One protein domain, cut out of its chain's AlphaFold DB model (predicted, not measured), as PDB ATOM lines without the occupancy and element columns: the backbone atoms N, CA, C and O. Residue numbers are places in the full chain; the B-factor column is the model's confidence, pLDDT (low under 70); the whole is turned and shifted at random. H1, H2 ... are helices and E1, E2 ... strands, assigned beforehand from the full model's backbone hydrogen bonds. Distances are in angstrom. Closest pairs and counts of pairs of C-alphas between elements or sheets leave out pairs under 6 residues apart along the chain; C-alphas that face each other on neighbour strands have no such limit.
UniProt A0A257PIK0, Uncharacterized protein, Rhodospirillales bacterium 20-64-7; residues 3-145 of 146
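AT A GLANCE: This is residues 3 to 145 of the 146 residues of an uncharacterized protein of Rhodospirillales bacterium 20-64-7 (UniProt A0A257PIK0). A twisted sheet of four strands has one long helix, H3, running slantwise over one face, with the short helix H1 side by side with part of it on that face. H3 makes the longest axis, and its beginning sticks out beyond the body with the stretch before it, residues 103 to 114. The printed part has 143 residues, with named elements in the order E1, E2, E3, E4, E5, H1, H2, H3. The sheet's order is E2, E3, E4, E5, all antiparallel, and the class is mixed, helices and strands. The whole is elongated, spanning 60 by 31 by 28 A, and only just compact, close to loose, with a radius of gyration of the C-alphas of 17.5 A.

IN THESE COORDINATES: E1 is residues 12 to 14, beginning at C-alpha 12 at (155.761, 117.466, 124.268). E2, residues 16 to 23, is 20.0 A long and bends by 57 degrees at residue 20. E3, residues 31 to 40, is 28.7 A long. E4, residues 45 to 53, is 26.5 A long. E5, residues 63 to 72, is 26.6 A long and bends by 57 degrees at residue 66. H1 is residues 75 to 83, 12.5 A, and H2 is residues 87 to 90. H3, residues 109 to 143, is 51.0 A long and ends at C-alpha 143 at (165.352, 128.993, 101.288).

HOW THE PARTS SIT: E2 to E5 form a meander, each strand the antiparallel neighbour of the one before, and each successive pair is a hairpin. N 19 and O 37 of E2 and E3 are 2.8 A apart, N 38 and O 46 of E3 and E4 2.8 A, and N 49 and O 68 of E4 and E5 2.8 A, each within hydrogen-bond range. H3 is on the sheet at a height of 9.9 A, over E2 and E3; its closest C-alphas to E2 are Gly 133 and His 22, 6.1 A apart. On the local plane it stands at 41 degrees to E2, slantwise to the strands. H1 is on the same face, 8.5 A high, over E4 and only just over E5, with 3 C-alphas on E5. H1 and H3 touch, at a shallow tilt of 18 degrees, opposite ways, by residues 131 to 138 of H3 alone; the closest C-alphas are Leu 82 and Ala 134, 6.1 A. H2 only grazes the sheet and touches H3 at Ala 87 and Val 127, closest C-alphas 5.5 A apart. E1 pairs with no named strand. In H1 and H3 every O i to N i+4 pair is within hydrogen-bond range; H2 is too short for such a pair.

THE WHOLE: The C-alphas of Asp 42 and Ala 106, the two farthest apart, are 60.0 A apart. The printed part has no cut. The link from H2 to H3, 18 residues, is long. The mean pLDDT of the printed part is 86.1, and residues 55 to 61 and 93 to 107 are under 70.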
ATOM      1  N   ARG A   3     162.359 116.726 124.458       97.44
ATOM      2  CA  ARG A   3     161.289 117.051 125.407       97.44
ATOM      3  C   ARG A   3     161.140 118.564 125.530       97.44
ATOM      4  O   ARG A   3     162.014 119.222 126.085       97.44
ATOM      5  N   LEU A   4     160.024 119.098 125.043       96.12
ATOM      6  CA  LEU A   4     159.709 120.526 125.067       96.12
ATOM      7  C   LEU A   4     158.722 120.826 126.197       96.12
ATOM      8  O   LEU A   4     157.714 120.130 126.361       96.12
ATOM      9  N   ARG A   5     159.015 121.855 127.001       95.75
ATOM     10  CA  ARG A   5     158.113 122.312 128.066       95.75
ATOM     11  C   ARG A   5     156.858 122.929 127.443       95.75
ATOM     12  O   ARG A   5     156.944 123.608 126.427       95.75
ATOM     13  N   ARG A   6     155.706 122.695 128.072       95.38
ATOM     14  CA  ARG A   6     154.429 123.326 127.737       95.38
ATOM     15  C   ARG A   6     153.793 123.828 129.017       95.38
ATOM     16  O   ARG A   6     153.617 123.046 129.952       95.38
ATOM     17  N   ASP A   7     153.473 125.106 129.072       92.31
ATOM     18  CA  ASP A   7     152.854 125.670 130.264       92.31
ATOM     19  C   ASP A   7     151.439 125.107 130.449       92.31
ATOM     20  O   ASP A   7     150.666 124.992 129.499       92.31
ATOM     21  N   GLY A   8     151.115 124.690 131.678       91.75
ATOM     22  CA  GLY A   8     149.810 124.114 132.025       91.75
ATOM     23  C   GLY A   8     149.497 122.752 131.387       91.75
ATOM     24  O   GLY A   8     148.404 122.227 131.583       91.75
ATOM     25  N   MET A   9     150.431 122.154 130.640       93.81
ATOM     26  CA  MET A   9     150.215 120.914 129.894       93.81
ATOM     27  C   MET A   9     151.360 119.923 130.102       93.81
ATOM     28  O   MET A   9     152.440 120.256 130.590       93.81
ATOM     29  N   ARG A  10     151.140 118.663 129.710       95.75
ATOM     30  CA  ARG A  10     152.229 117.680 129.690       95.75
ATOM     31  C   ARG A  10     153.292 118.112 128.667       95.75
ATOM     32  O   ARG A  10     152.917 118.564 127.582       95.75
ATOM     33  N   PRO A  11     154.595 117.948 128.971       97.06
ATOM     34  CA  PRO A  11     155.659 118.218 128.010       97.06
ATOM     35  C   PRO A  11     155.451 117.461 126.697       97.06
ATOM     36  O   PRO A  11     155.024 116.306 126.711       97.06
ATOM     37  N   LEU A  12     155.781 118.104 125.579       97.19
ATOM     38  CA  LEU A  12     155.761 117.466 124.268       97.19
ATOM     39  C   LEU A  12     157.038 116.638 124.108       97.19
ATOM     40  O   LEU A  12     158.142 117.177 124.176       97.19
ATOM     41  N   CYS A  13     156.880 115.334 123.913       97.62
ATOM     42  CA  CYS A  13     157.980 114.387 123.783       97.62
ATOM     43  C   CYS A  13     157.941 113.746 122.396       97.62
ATOM     44  O   CYS A  13     156.910 113.196 122.020       97.62
ATOM     45  N   PHE A  14     159.052 113.780 121.665       97.19
ATOM     46  CA  PHE A  14     159.158 113.163 120.340       97.19
ATOM     47  C   PHE A  14     160.611 112.810 120.001       97.19
ATOM     48  O   PHE A  14     161.556 113.232 120.673       97.19
ATOM     49  N   SER A  15     160.803 112.034 118.941       97.81
ATOM     50  CA  SER A  15     162.108 111.830 118.307       97.81
ATOM     51  C   SER A  15     162.173 112.665 117.036       97.81
ATOM     52  O   SER A  15     161.184 112.775 116.325       97.81
ATOM     53  N   GLY A  16     163.311 113.291 116.759       96.56
ATOM     54  CA  GLY A  16     163.436 114.235 115.655       96.56
ATOM     55  C   GLY A  16     164.749 114.999 115.712       96.56
ATOM     56  O   GLY A  16     165.613 114.686 116.536       96.56
ATOM     57  N   HIS A  17     164.884 116.009 114.862       96.06
ATOM     58  CA  HIS A  17     166.036 116.907 114.856       96.06
ATOM     59  C   HIS A  17     165.601 118.361 114.685       96.06
ATOM     60  O   HIS A  17     164.551 118.651 114.111       96.06
ATOM     61  N   LEU A  18     166.403 119.273 115.231       96.75
ATOM     62  CA  LEU A  18     166.221 120.710 115.065       96.75
ATOM     63  C   LEU A  18     166.541 121.088 113.617       96.75
ATOM     64  O   LEU A  18     167.585 120.697 113.101       96.75
ATOM     65  N   ILE A  19     165.644 121.837 112.982       95.12
ATOM     66  CA  ILE A  19     165.813 122.335 111.616       95.12
ATOM     67  C   ILE A  19     166.287 123.784 111.647       95.12
ATOM     68  O   ILE A  19     167.268 124.142 111.002       95.12
ATOM     69  N   VAL A  20     165.569 124.617 112.401       95.69
ATOM     70  CA  VAL A  20     165.816 126.053 112.497       95.69
ATOM     71  C   VAL A  20     165.624 126.480 113.942       95.69
ATOM     72  O   VAL A  20     164.697 126.033 114.618       95.69
ATOM     73  N   GLN A  21     166.502 127.364 114.396       95.31
ATOM     74  CA  GLN A  21     166.367 128.073 115.655       95.31
ATOM     75  C   GLN A  21     166.600 129.559 115.410       95.31
ATOM     76  O   GLN A  21     167.477 129.935 114.631       95.31
ATOM     77  N   HIS A  22     165.843 130.384 116.119       95.50
ATOM     78  CA  HIS A  22     166.079 131.812 116.229       95.50
ATOM     79  C   HIS A  22     166.142 132.199 117.708       95.50
ATOM     80  O   HIS A  22     165.230 131.878 118.468       95.50
ATOM     81  N   ASP A  23     167.213 132.884 118.106       92.75
ATOM     82  CA  ASP A  23     167.339 133.515 119.421       92.75
ATOM     83  C   ASP A  23     166.987 134.997 119.274       92.75
ATOM     84  O   ASP A  23     167.648 135.733 118.540       92.75
ATOM     85  N   GLY A  24     165.908 135.425 119.930       90.06
ATOM     86  CA  GLY A  24     165.436 136.808 119.896       90.06
ATOM     87  C   GLY A  24     166.192 137.770 120.815       90.06
ATOM     88  O   GLY A  24     165.751 138.913 120.978       90.06
ATOM     89  N   TRP A  25     167.267 137.332 121.475       90.19
ATOM     90  CA  TRP A  25     167.992 138.161 122.426       90.19
ATOM     91  C   TRP A  25     168.672 139.362 121.759       90.19
ATOM     92  O   TRP A  25     169.362 139.249 120.748       90.19
ATOM     93  N   LEU A  26     168.532 140.526 122.396       84.94
ATOM     94  CA  LEU A  26     169.244 141.753 122.048       84.94
ATOM     95  C   LEU A  26     169.751 142.442 123.324       84.94
ATOM     96  O   LEU A  26     169.103 142.344 124.373       84.94
ATOM     97  N   PRO A  27     170.863 143.194 123.260       82.94
ATOM     98  CA  PRO A  27     171.318 144.003 124.385       82.94
ATOM     99  C   PRO A  27     170.216 144.941 124.894       82.94
ATOM    100  O   PRO A  27     169.616 145.692 124.129       82.94
ATOM    101  N   GLY A  28     169.942 144.891 126.200       79.56
ATOM    102  CA  GLY A  28     168.894 145.699 126.837       79.56
ATOM    103  C   GLY A  28     167.472 145.139 126.710       79.56
ATOM    104  O   GLY A  28     166.563 145.662 127.361       79.56
ATOM    105  N   ALA A  29     167.259 144.059 125.950       81.31
ATOM    106  CA  ALA A  29     165.969 143.383 125.896       81.31
ATOM    107  C   ALA A  29     165.617 142.775 127.261       81.31
ATOM    108  O   ALA A  29     166.323 141.916 127.788       81.31
ATOM    109  N   ARG A  30     164.486 143.203 127.831       82.31
ATOM    110  CA  ARG A  30     163.962 142.639 129.089       82.31
ATOM    111  C   ARG A  30     163.257 141.305 128.855       82.31
ATOM    112  O   ARG A  30     163.372 140.400 129.673       82.31
ATOM    113  N   LEU A  31     162.552 141.204 127.733       87.75
ATOM    114  CA  LEU A  31     161.861 140.008 127.273       87.75
ATOM    115  C   LEU A  31     162.249 139.742 125.820       87.75
ATOM    116  O   LEU A  31     162.365 140.690 125.035       87.75
ATOM    117  N   TRP A  32     162.430 138.476 125.476       92.12
ATOM    118  CA  TRP A  32     162.574 138.013 124.102       92.12
ATOM    119  C   TRP A  32     162.010 136.604 123.949       92.12
ATOM    120  O   TRP A  32     161.669 135.949 124.938       92.12
ATOM    121  N   HIS A  33     161.940 136.143 122.705       95.00
ATOM    122  CA  HIS A  33     161.444 134.823 122.355       95.00
ATOM    123  C   HIS A  33     162.526 134.020 121.647       95.00
ATOM    124  O   HIS A  33     163.104 134.483 120.662       95.00
ATOM    125  N   ASP A  34     162.759 132.802 122.123       95.56
ATOM    126  CA  ASP A  34     163.457 131.787 121.344       95.56
ATOM    127  C   ASP A  34     162.423 130.984 120.563       95.56
ATOM    128  O   ASP A  34     161.425 130.517 121.127       95.56
ATOM    129  N   LEU A  35     162.688 130.781 119.281       97.69
ATOM    130  CA  LEU A  35     161.822 130.043 118.377       97.69
ATOM    131  C   LEU A  35     162.575 128.826 117.853       97.69
ATOM    132  O   LEU A  35     163.726 128.933 117.426       97.69
ATOM    133  N   PHE A  36     161.925 127.669 117.866       97.44
ATOM    134  CA  PHE A  36     162.506 126.409 117.422       97.44
ATOM    135  C   PHE A  36     161.540 125.686 116.496       97.44
ATOM    136  O   PHE A  36     160.363 125.534 116.821       97.44
ATOM    137  N   LEU A  37     162.066 125.170 115.390       97.50
ATOM    138  CA  LEU A  37     161.358 124.306 114.457       97.50
ATOM    139  C   LEU A  37     162.103 122.978 114.339       97.50
ATOM    140  O   LEU A  37     163.294 122.945 114.030       97.50
ATOM    141  N   TYR A  38     161.391 121.876 114.548       97.44
ATOM    142  CA  TYR A  38     161.921 120.519 114.506       97.44
ATOM    143  C   TYR A  38     161.237 119.694 113.422       97.44
ATOM    144  O   TYR A  38     160.032 119.823 113.208       97.44
ATOM    145  N   ARG A  39     161.984 118.768 112.816       97.12
ATOM    146  CA  ARG A  39     161.435 117.679 112.007       97.12
ATOM    147  C   ARG A  39     161.241 116.477 112.915       97.12
ATOM    148  O   ARG A  39     162.197 116.045 113.566       97.12
ATOM    149  N   VAL A  40     160.035 115.930 112.958       97.50
ATOM    150  CA  VAL A  40     159.744 114.736 113.760       97.50
ATOM    151  C   VAL A  40     160.081 113.482 112.947       97.50
ATOM    152  O   VAL A  40     159.836 113.430 111.742       97.50
ATOM    153  N   ALA A  41     160.686 112.487 113.598       95.81
ATOM    154  CA  ALA A  41     161.167 111.254 112.974       95.81
ATOM    155  C   ALA A  41     160.034 110.450 112.320       95.81
ATOM    156  O   ALA A  41     160.210 109.938 111.219       95.81
ATOM    157  N   ASP A  42     158.861 110.430 112.953       91.12
ATOM    158  CA  ASP A  42     157.663 109.733 112.465       91.12
ATOM    159  C   ASP A  42     156.877 110.561 111.425       91.12
ATOM    160  O   ASP A  42     155.765 110.203 111.041       91.12
ATOM    161  N   GLY A  43     157.450 111.678 110.964       92.25
ATOM    162  CA  GLY A  43     156.810 112.632 110.062       92.25
ATOM    163  C   GLY A  43     156.207 113.839 110.782       92.25
ATOM    164  O   GLY A  43     155.988 113.841 111.993       92.25
ATOM    165  N   GLY A  44     155.957 114.899 110.013       96.44
ATOM    166  CA  GLY A  44     155.480 116.179 110.533       96.44
ATOM    167  C   GLY A  44     156.575 117.028 111.190       96.44
ATOM    168  O   GLY A  44     157.780 116.808 111.014       96.44
ATOM    169  N   PHE A  45     156.132 118.036 111.937       97.69
ATOM    170  CA  PHE A  45     156.962 119.104 112.482       97.69
ATOM    171  C   PHE A  45     156.556 119.429 113.914       97.69
ATOM    172  O   PHE A  45     155.405 119.252 114.297       97.69
ATOM    173  N   ALA A  46     157.489 119.929 114.715       98.00
ATOM    174  CA  ALA A  46     157.180 120.472 116.031       98.00
ATOM    175  C   ALA A  46     157.745 121.881 116.161       98.00
ATOM    176  O   ALA A  46     158.847 122.156 115.691       98.00
ATOM    177  N   VAL A  47     156.994 122.753 116.823       98.06
ATOM    178  CA  VAL A  47     157.391 124.130 117.114       98.06
ATOM    179  C   VAL A  47     157.517 124.296 118.619       98.06
ATOM    180  O   VAL A  47     156.700 123.757 119.370       98.06
ATOM    181  N   ALA A  48     158.518 125.057 119.055       98.00
ATOM    182  CA  ALA A  48     158.549 125.643 120.387       98.00
ATOM    183  C   ALA A  48     158.777 127.152 120.325       98.00
ATOM    184  O   ALA A  48     159.629 127.628 119.579       98.00
ATOM    185  N   ILE A  49     158.040 127.867 121.169       97.75
ATOM    186  CA  ILE A  49     158.168 129.298 121.423       97.75
ATOM    187  C   ILE A  49     158.440 129.446 122.918       97.75
ATOM    188  O   ILE A  49     157.630 129.038 123.757       97.75
ATOM    189  N   ILE A  50     159.603 129.989 123.264       95.56
ATOM    190  CA  ILE A  50     160.036 130.159 124.650       95.56
ATOM    191  C   ILE A  50     160.215 131.646 124.917       95.56
ATOM    192  O   ILE A  50     161.194 132.239 124.475       95.56
ATOM    193  N   ALA A  51     159.302 132.237 125.685       93.75
ATOM    194  CA  ALA A  51     159.481 133.595 126.172       93.75
ATOM    195  C   ALA A  51     160.443 133.586 127.364       93.75
ATOM    196  O   ALA A  51     160.251 132.855 128.349       93.75
ATOM    197  N   ARG A  52     161.482 134.411 127.287       91.06
ATOM    198  CA  ARG A  52     162.527 134.536 128.298       91.06
ATOM    199  C   ARG A  52     162.553 135.923 128.886       91.06
ATOM    200  O   ARG A  52     162.548 136.906 128.155       91.06
ATOM    201  N   LEU A  53     162.652 135.973 130.210       86.88
ATOM    202  CA  LEU A  53     162.838 137.205 130.959       86.88
ATOM    203  C   LEU A  53     164.291 137.298 131.431       86.88
ATOM    204  O   LEU A  53     164.796 136.395 132.105       86.88
ATOM    205  N   GLY A  54     164.948 138.402 131.082       79.44
ATOM    206  CA  GLY A  54     166.286 138.749 131.552       79.44
ATOM    207  C   GLY A  54     166.230 139.559 132.845       79.44
ATOM    208  O   GLY A  54     165.488 140.536 132.947       79.44
ATOM    209  N   GLY A  55     167.036 139.167 133.834       58.88
ATOM    210  CA  GLY A  55     167.233 139.913 135.076       58.88
ATOM    211  C   GLY A  55     168.594 140.609 135.097       58.88
ATOM    212  O   GLY A  55     169.591 139.984 135.436       58.88
ATOM    213  N   GLY A  56     168.637 141.903 134.775       53.75
ATOM    214  CA  GLY A  56     169.833 142.739 134.942       53.75
ATOM    215  C   GLY A  56     170.771 142.829 133.723       53.75
ATOM    216  O   GLY A  56     170.467 142.283 132.664       53.75
ATOM    217  N   PRO A  57     171.894 143.565 133.859       50.91
ATOM    218  CA  PRO A  57     172.798 143.911 132.753       50.91
ATOM    219  C   PRO A  57     173.526 142.708 132.140       50.91
ATOM    220  O   PRO A  57     174.033 142.814 131.028       50.91
ATOM    221  N   ASP A  58     173.537 141.563 132.829       52.22
ATOM    222  CA  ASP A  58     174.129 140.315 132.357       52.22
ATOM    223  C   ASP A  58     173.018 139.282 132.113       52.22
ATOM    224  O   ASP A  58     172.725 138.399 132.922       52.22
ATOM    225  N   ALA A  59     172.347 139.419 130.969       54.09
ATOM    226  CA  ALA A  59     171.180 138.629 130.565       54.09
ATOM    227  C   ALA A  59     171.459 137.123 130.331       54.09
ATOM    228  O   ALA A  59     170.581 136.396 129.869       54.09
ATOM    229  N   ARG A  60     172.655 136.625 130.682       51.38
ATOM    230  CA  ARG A  60     173.047 135.209 130.562       51.38
ATOM    231  C   ARG A  60     172.242 134.274 131.474       51.38
ATOM    232  O   ARG A  60     172.155 133.086 131.186       51.38
ATOM    233  N   HIS A  61     171.615 134.794 132.532       57.53
ATOM    234  CA  HIS A  61     170.733 134.035 133.431       57.53
ATOM    235  C   HIS A  61     169.252 134.298 133.133       57.53
ATOM    236  O   HIS A  61     168.473 134.711 133.994       57.53
ATOM    237  N   ALA A  62     168.865 134.078 131.881       71.88
ATOM    238  CA  ALA A  62     167.491 134.220 131.431       71.88
ATOM    239  C   ALA A  62     166.623 133.048 131.899       71.88
ATOM    240  O   ALA A  62     166.898 131.889 131.571       71.88
ATOM    241  N   SER A  63     165.534 133.340 132.607       79.94
ATOM    242  CA  SER A  63     164.557 132.316 132.989       79.94
ATOM    243  C   SER A  63     163.431 132.248 131.965       79.94
ATOM    244  O   SER A  63     162.883 133.273 131.558       79.94
ATOM    245  N   ALA A  64     163.070 131.032 131.548       83.50
ATOM    246  CA  ALA A  64     161.906 130.817 130.697       83.50
ATOM    247  C   ALA A  64     160.628 131.104 131.498       83.50
ATOM    248  O   ALA A  64     160.310 130.367 132.440       83.50
ATOM    249  N   VAL A  65     159.901 132.153 131.115       88.12
ATOM    250  CA  VAL A  65     158.669 132.600 131.784       88.12
ATOM    251  C   VAL A  65     157.415 132.057 131.118       88.12
ATOM    252  O   VAL A  65     156.442 131.795 131.822       88.12
ATOM    253  N   ARG A  66     157.460 131.827 129.799       92.62
ATOM    254  CA  ARG A  66     156.414 131.115 129.061       92.62
ATOM    255  C   ARG A  66     156.991 130.093 128.100       92.62
ATOM    256  O   ARG A  66     158.035 130.330 127.493       92.62
ATOM    257  N   CYS A  67     156.331 128.947 127.981       94.75
ATOM    258  CA  CYS A  67     156.686 127.919 127.007       94.75
ATOM    259  C   CYS A  67     155.460 127.381 126.280       94.75
ATOM    260  O   CYS A  67     154.606 126.716 126.877       94.75
ATOM    261  N   HIS A  68     155.458 127.570 124.966       97.00
ATOM    262  CA  HIS A  68     154.490 126.989 124.049       97.00
ATOM    263  C   HIS A  68     155.196 125.962 123.188       97.00
ATOM    264  O   HIS A  68     156.281 126.216 122.671       97.00
ATOM    265  N   ALA A  69     154.592 124.791 123.038       97.69
ATOM    266  CA  ALA A  69     155.061 123.806 122.083       97.69
ATOM    267  C   ALA A  69     153.889 123.008 121.528       97.69
ATOM    268  O   ALA A  69     152.968 122.643 122.268       97.69
ATOM    269  N   ALA A  70     153.946 122.722 120.235       97.62
ATOM    270  CA  ALA A  70     152.922 121.984 119.513       97.62
ATOM    271  C   ALA A  70     153.553 121.170 118.380       97.62
ATOM    272  O   ALA A  70     154.651 121.476 117.913       97.62
ATOM    273  N   GLN A  71     152.857 120.113 117.972       97.69
ATOM    274  CA  GLN A  71     153.230 119.273 116.842       97.69
ATOM    275  C   GLN A  71     152.187 119.433 115.738       97.69
ATOM    276  O   GLN A  71     150.996 119.555 116.023       97.69
ATOM    277  N   PHE A  72     152.652 119.410 114.497       98.00
ATOM    278  CA  PHE A  72     151.880 119.628 113.288       98.00
ATOM    279  C   PHE A  72     152.205 118.545 112.264       98.00
ATOM    280  O   PHE A  72     153.306 117.996 112.224       98.00
ATOM    281  N   ASP A  73     151.230 118.244 111.424       97.06
ATOM    282  CA  ASP A  73     151.313 117.278 110.336       97.06
ATOM    283  C   ASP A  73     152.049 117.824 109.103       97.06
ATOM    284  O   ASP A  73     152.647 117.048 108.356       97.06
ATOM    285  N   SER A  74     152.083 119.146 108.913       96.50
ATOM    286  CA  SER A  74     152.763 119.803 107.790       96.50
ATOM    287  C   SER A  74     153.640 120.978 108.226       96.50
ATOM    288  O   SER A  74     153.447 121.556 109.299       96.50
ATOM    289  N   LEU A  75     154.609 121.333 107.372       95.75
ATOM    290  CA  LEU A  75     155.463 122.504 107.578       95.75
ATOM    291  C   LEU A  75     154.624 123.781 107.562       95.75
ATOM    292  O   LEU A  75     154.757 124.603 108.454       95.75
ATOM    293  N   ASP A  76     153.721 123.894 106.589       95.69
ATOM    294  CA  ASP A  76     152.807 125.025 106.432       95.69
ATOM    295  C   ASP A  76     152.051 125.335 107.732       95.69
ATOM    296  O   ASP A  76     152.144 126.440 108.251       95.69
ATOM    297  N   ARG A  77     151.444 124.325 108.370       97.06
ATOM    298  CA  ARG A  77     150.749 124.508 109.654       97.06
ATOM    299  C   ARG A  77     151.675 124.898 110.801       97.06
ATOM    300  O   ARG A  77     151.276 125.680 111.663       97.06
ATOM    301  N   ALA A  78     152.894 124.362 110.828       97.00
ATOM    302  CA  ALA A  78     153.895 124.756 111.813       97.00
ATOM    303  C   ALA A  78     154.309 126.227 111.639       97.00
ATOM    304  O   ALA A  78     154.428 126.952 112.625       97.00
ATOM    305  N   LEU A  79     154.479 126.676 110.395       95.88
ATOM    306  CA  LEU A  79     154.813 128.055 110.051       95.88
ATOM    307  C   LEU A  79     153.648 129.009 110.347       95.88
ATOM    308  O   LEU A  79     153.852 130.000 111.044       95.88
ATOM    309  N   THR A  80     152.419 128.662 109.957       96.19
ATOM    310  CA  THR A  80     151.214 129.426 110.320       96.19
ATOM    311  C   THR A  80     151.072 129.558 111.834       96.19
ATOM    312  O   THR A  80     150.705 130.620 112.322       96.19
ATOM    313  N   SER A  81     151.403 128.514 112.605       96.69
ATOM    314  CA  SER A  81     151.370 128.597 114.069       96.69
ATOM    315  C   SER A  81     152.380 129.592 114.642       96.69
ATOM    316  O   SER A  81     152.105 130.156 115.700       96.69
ATOM    317  N   LEU A  82     153.542 129.777 114.007       96.00
ATOM    318  CA  LEU A  82     154.504 130.806 114.406       96.00
ATOM    319  C   LEU A  82     153.962 132.199 114.073       96.00
ATOM    320  O   LEU A  82     154.049 133.095 114.905       96.00
ATOM    321  N   GLU A  83     153.368 132.378 112.896       95.25
ATOM    322  CA  GLU A  83     152.787 133.659 112.469       95.25
ATOM    323  C   GLU A  83     151.582 134.076 113.318       95.25
ATOM    324  O   GLU A  83     151.421 135.251 113.634       95.25
ATOM    325  N   SER A  84     150.741 133.119 113.719       95.44
ATOM    326  CA  SER A  84     149.516 133.389 114.474       95.44
ATOM    327  C   SER A  84     149.722 133.526 115.984       95.44
ATOM    328  O   SER A  84     148.746 133.687 116.717       95.44
ATOM    329  N   HIS A  85     150.950 133.364 116.484       96.44
ATOM    330  CA  HIS A  85     151.218 133.425 117.920       96.44
ATOM    331  C   HIS A  85     151.092 134.858 118.440       96.44
ATOM    332  O   HIS A  85     151.776 135.766 117.971       96.44
ATOM    333  N   ASP A  86     150.264 135.050 119.465       94.44
ATOM    334  CA  ASP A  86     150.158 136.331 120.159       94.44
ATOM    335  C   ASP A  86     151.307 136.490 121.166       94.44
ATOM    336  O   ASP A  86     151.217 136.095 122.331       94.44
ATOM    337  N   ALA A  87     152.402 137.100 120.718       93.12
ATOM    338  CA  ALA A  87     153.562 137.370 121.563       93.12
ATOM    339  C   ALA A  87     153.266 138.345 122.719       93.12
ATOM    340  O   ALA A  87     153.987 138.336 123.722       93.12
ATOM    341  N   ALA A  88     152.215 139.171 122.626       90.69
ATOM    342  CA  ALA A  88     151.821 140.057 123.719       90.69
ATOM    343  C   ALA A  88     151.177 139.277 124.876       90.69
ATOM    344  O   ALA A  88     151.308 139.683 126.032       90.69
ATOM    345  N   ALA A  89     150.557 138.123 124.606       89.94
ATOM    346  CA  ALA A  89     150.005 137.248 125.642       89.94
ATOM    347  C   ALA A  89     151.084 136.634 126.557       89.94
ATOM    348  O   ALA A  89     150.785 136.205 127.676       89.94
ATOM    349  N   ASP A  90     152.350 136.636 126.128       89.94
ATOM    350  CA  ASP A  90     153.475 136.165 126.942       89.94
ATOM    351  C   ASP A  90     153.920 137.169 128.015       89.94
ATOM    352  O   ASP A  90     154.747 136.849 128.876       89.94
ATOM    353  N   LEU A  91     153.346 138.375 128.010       84.56
ATOM    354  CA  LEU A  91     153.603 139.406 129.004       84.56
ATOM    355  C   LEU A  91     152.930 139.065 130.345       84.56
ATOM    356  O   LEU A  91     151.738 139.256 130.560       84.56
ATOM    357  N   CYS A  92     153.718 138.580 131.298       72.62
ATOM    358  CA  CYS A  92     153.331 138.404 132.691       72.62
ATOM    359  C   CYS A  92     153.182 139.752 133.430       72.62
ATOM    360  O   CYS A  92     153.990 140.672 133.233       72.62
ATOM    361  N   PRO A  93     152.219 139.843 134.368       61.25
ATOM    362  CA  PRO A  93     152.127 140.950 135.316       61.25
ATOM    363  C   PRO A  93     153.465 141.162 136.043       61.25
ATOM    364  O   PRO A  93     154.052 140.211 136.555       61.25
ATOM    365  N   GLY A  94     153.963 142.402 136.065       60.50
ATOM    366  CA  GLY A  94     155.244 142.761 136.689       60.50
ATOM    367  C   GLY A  94     156.458 142.795 135.749       60.50
ATOM    368  O   GLY A  94     157.522 143.243 136.168       60.50
ATOM    369  N   MET A  95     156.323 142.389 134.479       63.59
ATOM    370  CA  MET A  95     157.407 142.526 133.483       63.59
ATOM    371  C   MET A  95     157.489 143.932 132.867       63.59
ATOM    372  O   MET A  95     158.545 144.366 132.398       63.59
ATOM    373  N   SER A  96     156.387 144.675 132.916       52.72
ATOM    374  CA  SER A  96     156.263 146.004 132.332       52.72
ATOM    375  C   SER A  96     156.631 147.087 133.347       52.72
ATOM    376  O   SER A  96     155.994 147.189 134.390       52.72
ATOM    377  N   ALA A  97     157.619 147.924 133.000       50.25
ATOM    378  CA  ALA A  97     158.077 149.086 133.781       50.25
ATOM    379  C   ALA A  97     158.672 148.766 135.183       50.25
ATOM    380  O   ALA A  97     158.551 147.640 135.664       50.25
ATOM    381  N   PRO A  98     159.441 149.689 135.811       50.91
ATOM    382  CA  PRO A  98     159.832 149.540 137.218       50.91
ATOM    383  C   PRO A  98     158.573 149.310 138.047       50.91
ATOM    384  O   PRO A  98     157.565 149.946 137.739       50.91
ATOM    385  N   ALA A  99     158.655 148.385 139.014       51.25
ATOM    386  CA  ALA A  99     157.559 147.917 139.859       51.25
ATOM    387  C   ALA A  99     156.461 148.974 139.962       51.25
ATOM    388  O   ALA A  99     156.646 150.022 140.584       51.25
ATOM    389  N   LEU A 100     155.350 148.732 139.263       50.41
ATOM    390  CA  LEU A 100     154.128 149.451 139.546       50.41
ATOM    391  C   LEU A 100     153.895 149.222 141.037       50.41
ATOM    392  O   LEU A 100     153.588 148.105 141.440       50.41
ATOM    393  N   ASP A 101     154.057 150.261 141.852       50.81
ATOM    394  CA  ASP A 101     153.322 150.348 143.104       50.81
ATOM    395  C   ASP A 101     151.854 150.459 142.689       50.81
ATOM    396  O   ASP A 101     151.268 151.539 142.604       50.81
ATOM    397  N   THR A 102     151.271 149.314 142.328       51.59
ATOM    398  CA  THR A 102     149.927 149.149 141.760       51.59
ATOM    399  C   THR A 102     148.832 149.592 142.732       51.59
ATOM    400  O   THR A 102     147.654 149.557 142.396       51.59
ATOM    401  N   PHE A 103     149.221 150.032 143.928       52.28
ATOM    402  CA  PHE A 103     148.365 150.430 145.030       52.28
ATOM    403  C   PHE A 103     148.757 151.780 145.635       52.28
ATOM    404  O   PHE A 103     148.487 152.009 146.810       52.28
ATOM    405  N   ASN A 104     149.369 152.694 144.874       59.72
ATOM    406  CA  ASN A 104     149.479 154.074 145.340       59.72
ATOM    407  C   ASN A 104     148.277 154.912 144.847       59.72
ATOM    408  O   ASN A 104     148.292 155.390 143.710       59.72
ATOM    409  N   PRO A 105     147.237 155.133 145.680       58.84
ATOM    410  CA  PRO A 105     146.085 155.964 145.321       58.84
ATOM    411  C   PRO A 105     146.449 157.441 145.096       58.84
ATOM    412  O   PRO A 105     145.609 158.205 144.630       58.84
ATOM    413  N   ALA A 106     147.688 157.854 145.396       65.69
ATOM    414  CA  ALA A 106     148.199 159.193 145.117       65.69
ATOM    415  C   ALA A 106     148.771 159.357 143.693       65.69
ATOM    416  O   ALA A 106     149.252 160.440 143.350       65.69
ATOM    417  N   LEU A 107     148.747 158.316 142.850       69.94
ATOM    418  CA  LEU A 107     149.176 158.444 141.456       69.94
ATOM    419  C   LEU A 107     148.213 159.358 140.694       69.94
ATOM    420  O   LEU A 107     147.031 159.064 140.530       69.94
ATOM    421  N   SER A 108     148.732 160.481 140.198       78.00
ATOM    422  CA  SER A 108     147.943 161.402 139.384       78.00
ATOM    423  C   SER A 108     147.563 160.767 138.041       78.00
ATOM    424  O   SER A 108     148.280 159.918 137.501       78.00
ATOM    425  N   ALA A 109     146.462 161.231 137.444       80.38
ATOM    426  CA  ALA A 109     146.012 160.778 136.124       80.38
ATOM    427  C   ALA A 109     147.107 160.901 135.041       80.38
ATOM    428  O   ALA A 109     147.170 160.089 134.118       80.38
ATOM    429  N   THR A 110     148.001 161.886 135.167       81.88
ATOM    430  CA  THR A 110     149.151 162.072 134.272       81.88
ATOM    431  C   THR A 110     150.158 160.928 134.385       81.88
ATOM    432  O   THR A 110     150.647 160.446 133.363       81.88
ATOM    433  N   VAL A 111     150.445 160.455 135.602       81.44
ATOM    434  CA  VAL A 111     151.384 159.344 135.821       81.44
ATOM    435  C   VAL A 111     150.817 158.041 135.265       81.44
ATOM    436  O   VAL A 111     151.529 157.328 134.561       81.44
ATOM    437  N   LEU A 112     149.526 157.777 135.484       80.88
ATOM    438  CA  LEU A 112     148.853 156.601 134.924       80.88
ATOM    439  C   LEU A 112     148.877 156.601 133.388       80.88
ATOM    440  O   LEU A 112     149.179 155.579 132.777       80.88
ATOM    441  N   ARG A 113     148.627 157.753 132.748       84.25
ATOM    442  CA  ARG A 113     148.718 157.891 131.281       84.25
ATOM    443  C   ARG A 113     150.129 157.625 130.763       84.25
ATOM    444  O   ARG A 113     150.290 156.898 129.786       84.25
ATOM    445  N   LEU A 114     151.147 158.181 131.422       84.88
ATOM    446  CA  LEU A 114     152.544 157.952 131.050       84.88
ATOM    447  C   LEU A 114     152.935 156.474 131.197       84.88
ATOM    448  O   LEU A 114     153.638 155.928 130.350       84.88
ATOM    449  N   GLN A 115     152.478 155.815 132.259       79.81
ATOM    450  CA  GLN A 115     152.723 154.391 132.479       79.81
ATOM    451  C   GLN A 115     152.019 153.520 131.435       79.81
ATOM    452  O   GLN A 115     152.641 152.603 130.901       79.81
ATOM    453  N   ALA A 116     150.767 153.834 131.095       83.31
ATOM    454  CA  ALA A 116     150.036 153.145 130.037       83.31
ATOM    455  C   ALA A 116     150.745 153.280 128.679       83.31
ATOM    456  O   ALA A 116     150.905 152.282 127.982       83.31
ATOM    457  N   ALA A 117     151.244 154.475 128.341       86.38
ATOM    458  CA  ALA A 117     152.018 154.693 127.119       86.38
ATOM    459  C   ALA A 117     153.301 153.843 127.093       86.38
ATOM    460  O   ALA A 117     153.553 153.129 126.128       86.38
ATOM    461  N   ARG A 118     154.066 153.817 128.195       84.56
ATOM    462  CA  ARG A 118     155.276 152.980 128.309       84.56
ATOM    463  C   ARG A 118     154.984 151.488 128.173       84.56
ATOM    464  O   ARG A 118     155.781 150.760 127.589       84.56
ATOM    465  N   LEU A 119     153.869 151.025 128.737       83.31
ATOM    466  CA  LEU A 119     153.425 149.643 128.586       83.31
ATOM    467  C   LEU A 119     153.099 149.338 127.121       83.31
ATOM    468  O   LEU A 119     153.552 148.322 126.612       83.31
ATOM    469  N   GLN A 120     152.366 150.222 126.441       87.69
ATOM    470  CA  GLN A 120     152.035 150.057 125.023       87.69
ATOM    471  C   GLN A 120     153.285 150.008 124.139       87.69
ATOM    472  O   GLN A 120     153.378 149.136 123.276       87.69
ATOM    473  N   ASP A 121     154.253 150.895 124.378       88.94
ATOM    474  CA  ASP A 121     155.523 150.904 123.646       88.94
ATOM    475  C   ASP A 121     156.304 149.606 123.876       88.94
ATOM    476  O   ASP A 121     156.807 149.007 122.926       88.94
ATOM    477  N   PHE A 122     156.347 149.120 125.121       86.38
ATOM    478  CA  PHE A 122     156.987 147.847 125.449       86.38
ATOM    479  C   PHE A 122     156.307 146.655 124.763       86.38
ATOM    480  O   PHE A 122     156.995 145.811 124.193       86.38
ATOM    481  N   CYS A 123     154.971 146.596 124.773       89.44
ATOM    482  CA  CYS A 123     154.228 145.553 124.063       89.44
ATOM    483  C   CYS A 123     154.552 145.568 122.566       89.44
ATOM    484  O   CYS A 123     154.819 144.519 121.985       89.44
ATOM    485  N   ARG A 124     154.564 146.754 121.948       91.69
ATOM    486  CA  ARG A 124     154.857 146.908 120.518       91.69
ATOM    487  C   ARG A 124     156.264 146.435 120.171       91.69
ATOM    488  O   ARG A 124     156.435 145.744 119.175       91.69
ATOM    489  N   ASP A 125     157.248 146.789 120.991       90.62
ATOM    490  CA  ASP A 125     158.632 146.353 120.807       90.62
ATOM    491  C   ASP A 125     158.767 144.823 120.899       90.62
ATOM    492  O   ASP A 125     159.374 144.201 120.030       90.62
ATOM    493  N   VAL A 126     158.149 144.195 121.904       90.69
ATOM    494  CA  VAL A 126     158.149 142.730 122.051       90.69
ATOM    495  C   VAL A 126     157.518 142.046 120.838       90.69
ATOM    496  O   VAL A 126     158.113 141.120 120.290       90.69
ATOM    497  N   VAL A 127     156.346 142.513 120.400       94.00
ATOM    498  CA  VAL A 127     155.642 141.952 119.237       94.00
ATOM    499  C   VAL A 127     156.476 142.111 117.969       94.00
ATOM    500  O   VAL A 127     156.713 141.131 117.270       94.00
ATOM    501  N   SER A 128     157.012 143.305 117.714       94.25
ATOM    502  CA  SER A 128     157.830 143.563 116.526       94.25
ATOM    503  C   SER A 128     159.084 142.681 116.477       94.25
ATOM    504  O   SER A 128     159.452 142.174 115.416       94.25
ATOM    505  N   ARG A 129     159.729 142.439 117.626       93.31
ATOM    506  CA  ARG A 129     160.898 141.549 117.708       93.31
ATOM    507  C   ARG A 129     160.532 140.081 117.506       93.31
ATOM    508  O   ARG A 129     161.288 139.359 116.857       93.31
ATOM    509  N   TYR A 130     159.383 139.646 118.020       96.25
ATOM    510  CA  TYR A 130     158.859 138.311 117.746       96.25
ATOM    511  C   TYR A 130     158.599 138.111 116.247       96.25
ATOM    512  O   TYR A 130     159.097 137.147 115.667       96.25
ATOM    513  N   GLU A 131     157.890 139.046 115.610       96.19
ATOM    514  CA  GLU A 131     157.570 138.996 114.178       96.19
ATOM    515  C   GLU A 131     158.834 138.938 113.314       96.19
ATOM    516  O   GLU A 131     158.905 138.146 112.374       96.19
ATOM    517  N   ALA A 132     159.870 139.708 113.663       94.75
ATOM    518  CA  ALA A 132     161.162 139.643 112.985       94.75
ATOM    519  C   ALA A 132     161.811 138.249 113.095       94.75
ATOM    520  O   ALA A 132     162.320 137.720 112.103       94.75
ATOM    521  N   GLY A 133     161.756 137.625 114.276       93.56
ATOM    522  CA  GLY A 133     162.272 136.273 114.491       93.56
ATOM    523  C   GLY A 133     161.472 135.195 113.756       93.56
ATOM    524  O   GLY A 133     162.057 134.304 113.137       93.56
ATOM    525  N   ALA A 134     160.140 135.293 113.765       94.94
ATOM    526  CA  ALA A 134     159.269 134.404 113.001       94.94
ATOM    527  C   ALA A 134     159.546 134.540 111.495       94.94
ATOM    528  O   ALA A 134     159.751 133.534 110.813       94.94
ATOM    529  N   GLY A 135     159.683 135.776 111.001       94.31
ATOM    530  CA  GLY A 135     160.095 136.090 109.632       94.31
ATOM    531  C   GLY A 135     161.439 135.468 109.247       94.31
ATOM    532  O   GLY A 135     161.576 134.916 108.155       94.31
ATOM    533  N   ALA A 136     162.420 135.484 110.152       93.19
ATOM    534  CA  ALA A 136     163.715 134.843 109.926       93.19
ATOM    535  C   ALA A 136     163.595 133.314 109.782       93.19
ATOM    536  O   ALA A 136     164.243 132.725 108.910       93.19
ATOM    537  N   ILE A 137     162.745 132.668 110.589       93.00
ATOM    538  CA  ILE A 137     162.476 131.228 110.458       93.00
ATOM    539  C   ILE A 137     161.771 130.918 109.140       93.00
ATOM    540  O   ILE A 137     162.206 130.008 108.435       93.00
ATOM    541  N   LEU A 138     160.732 131.680 108.790       91.94
ATOM    542  CA  LEU A 138     159.986 131.528 107.536       91.94
ATOM    543  C   LEU A 138     160.921 131.637 106.327       91.94
ATOM    544  O   LEU A 138     160.966 130.741 105.484       91.94
ATOM    545  N   TYR A 139     161.749 132.683 106.295       92.00
ATOM    546  CA  TYR A 139     162.747 132.881 105.247       92.00
ATOM    547  C   TYR A 139     163.731 131.706 105.160       92.00
ATOM    548  O   TYR A 139     164.014 131.203 104.069       92.00
ATOM    549  N   SER A 140     164.232 131.230 106.306       90.00
ATOM    550  CA  SER A 140     165.130 130.074 106.343       90.00
ATOM    551  C   SER A 140     164.448 128.792 105.857       90.00
ATOM    552  O   SER A 140     165.087 128.002 105.163       90.00
ATOM    553  N   ALA A 141     163.179 128.573 106.202       87.69
ATOM    554  CA  ALA A 141     162.420 127.401 105.778       87.69
ATOM    555  C   ALA A 141     162.210 127.391 104.256       87.69
ATOM    556  O   ALA A 141     162.523 126.394 103.605       87.69
ATOM    557  N   CYS A 142     161.797 128.526 103.677       86.44
ATOM    558  CA  CYS A 142     161.624 128.673 102.230       86.44
ATOM    559  C   CYS A 142     162.941 128.503 101.462       86.44
ATOM    560  O   CYS A 142     162.970 127.847 100.422       86.44
ATOM    561  N   ARG A 143     164.046 129.069 101.964       88.00
ATOM    562  CA  ARG A 143     165.352 128.993 101.288       88.00
ATOM    563  C   ARG A 143     165.926 127.576 101.279       88.00
ATOM    564  O   ARG A 143     166.602 127.201 100.325       88.00
ATOM    565  N   SER A 144     165.690 126.810 102.338       82.56
ATOM    566  CA  SER A 144     166.246 125.462 102.491       82.56
ATOM    567  C   SER A 144     165.448 124.372 101.761       82.56
ATOM    568  O   SER A 144     165.881 123.223 101.775       82.56
ATOM    569  N   GLY A 145     164.318 124.706 101.119       75.81
ATOM    570  CA  GLY A 145     163.489 123.749 100.371       75.81
ATOM    571  C   GLY A 145     162.884 122.638 101.238       75.81
ATOM    572  O   GLY A 145     162.780 121.501 100.781       75.81
TER     573      GLY A 145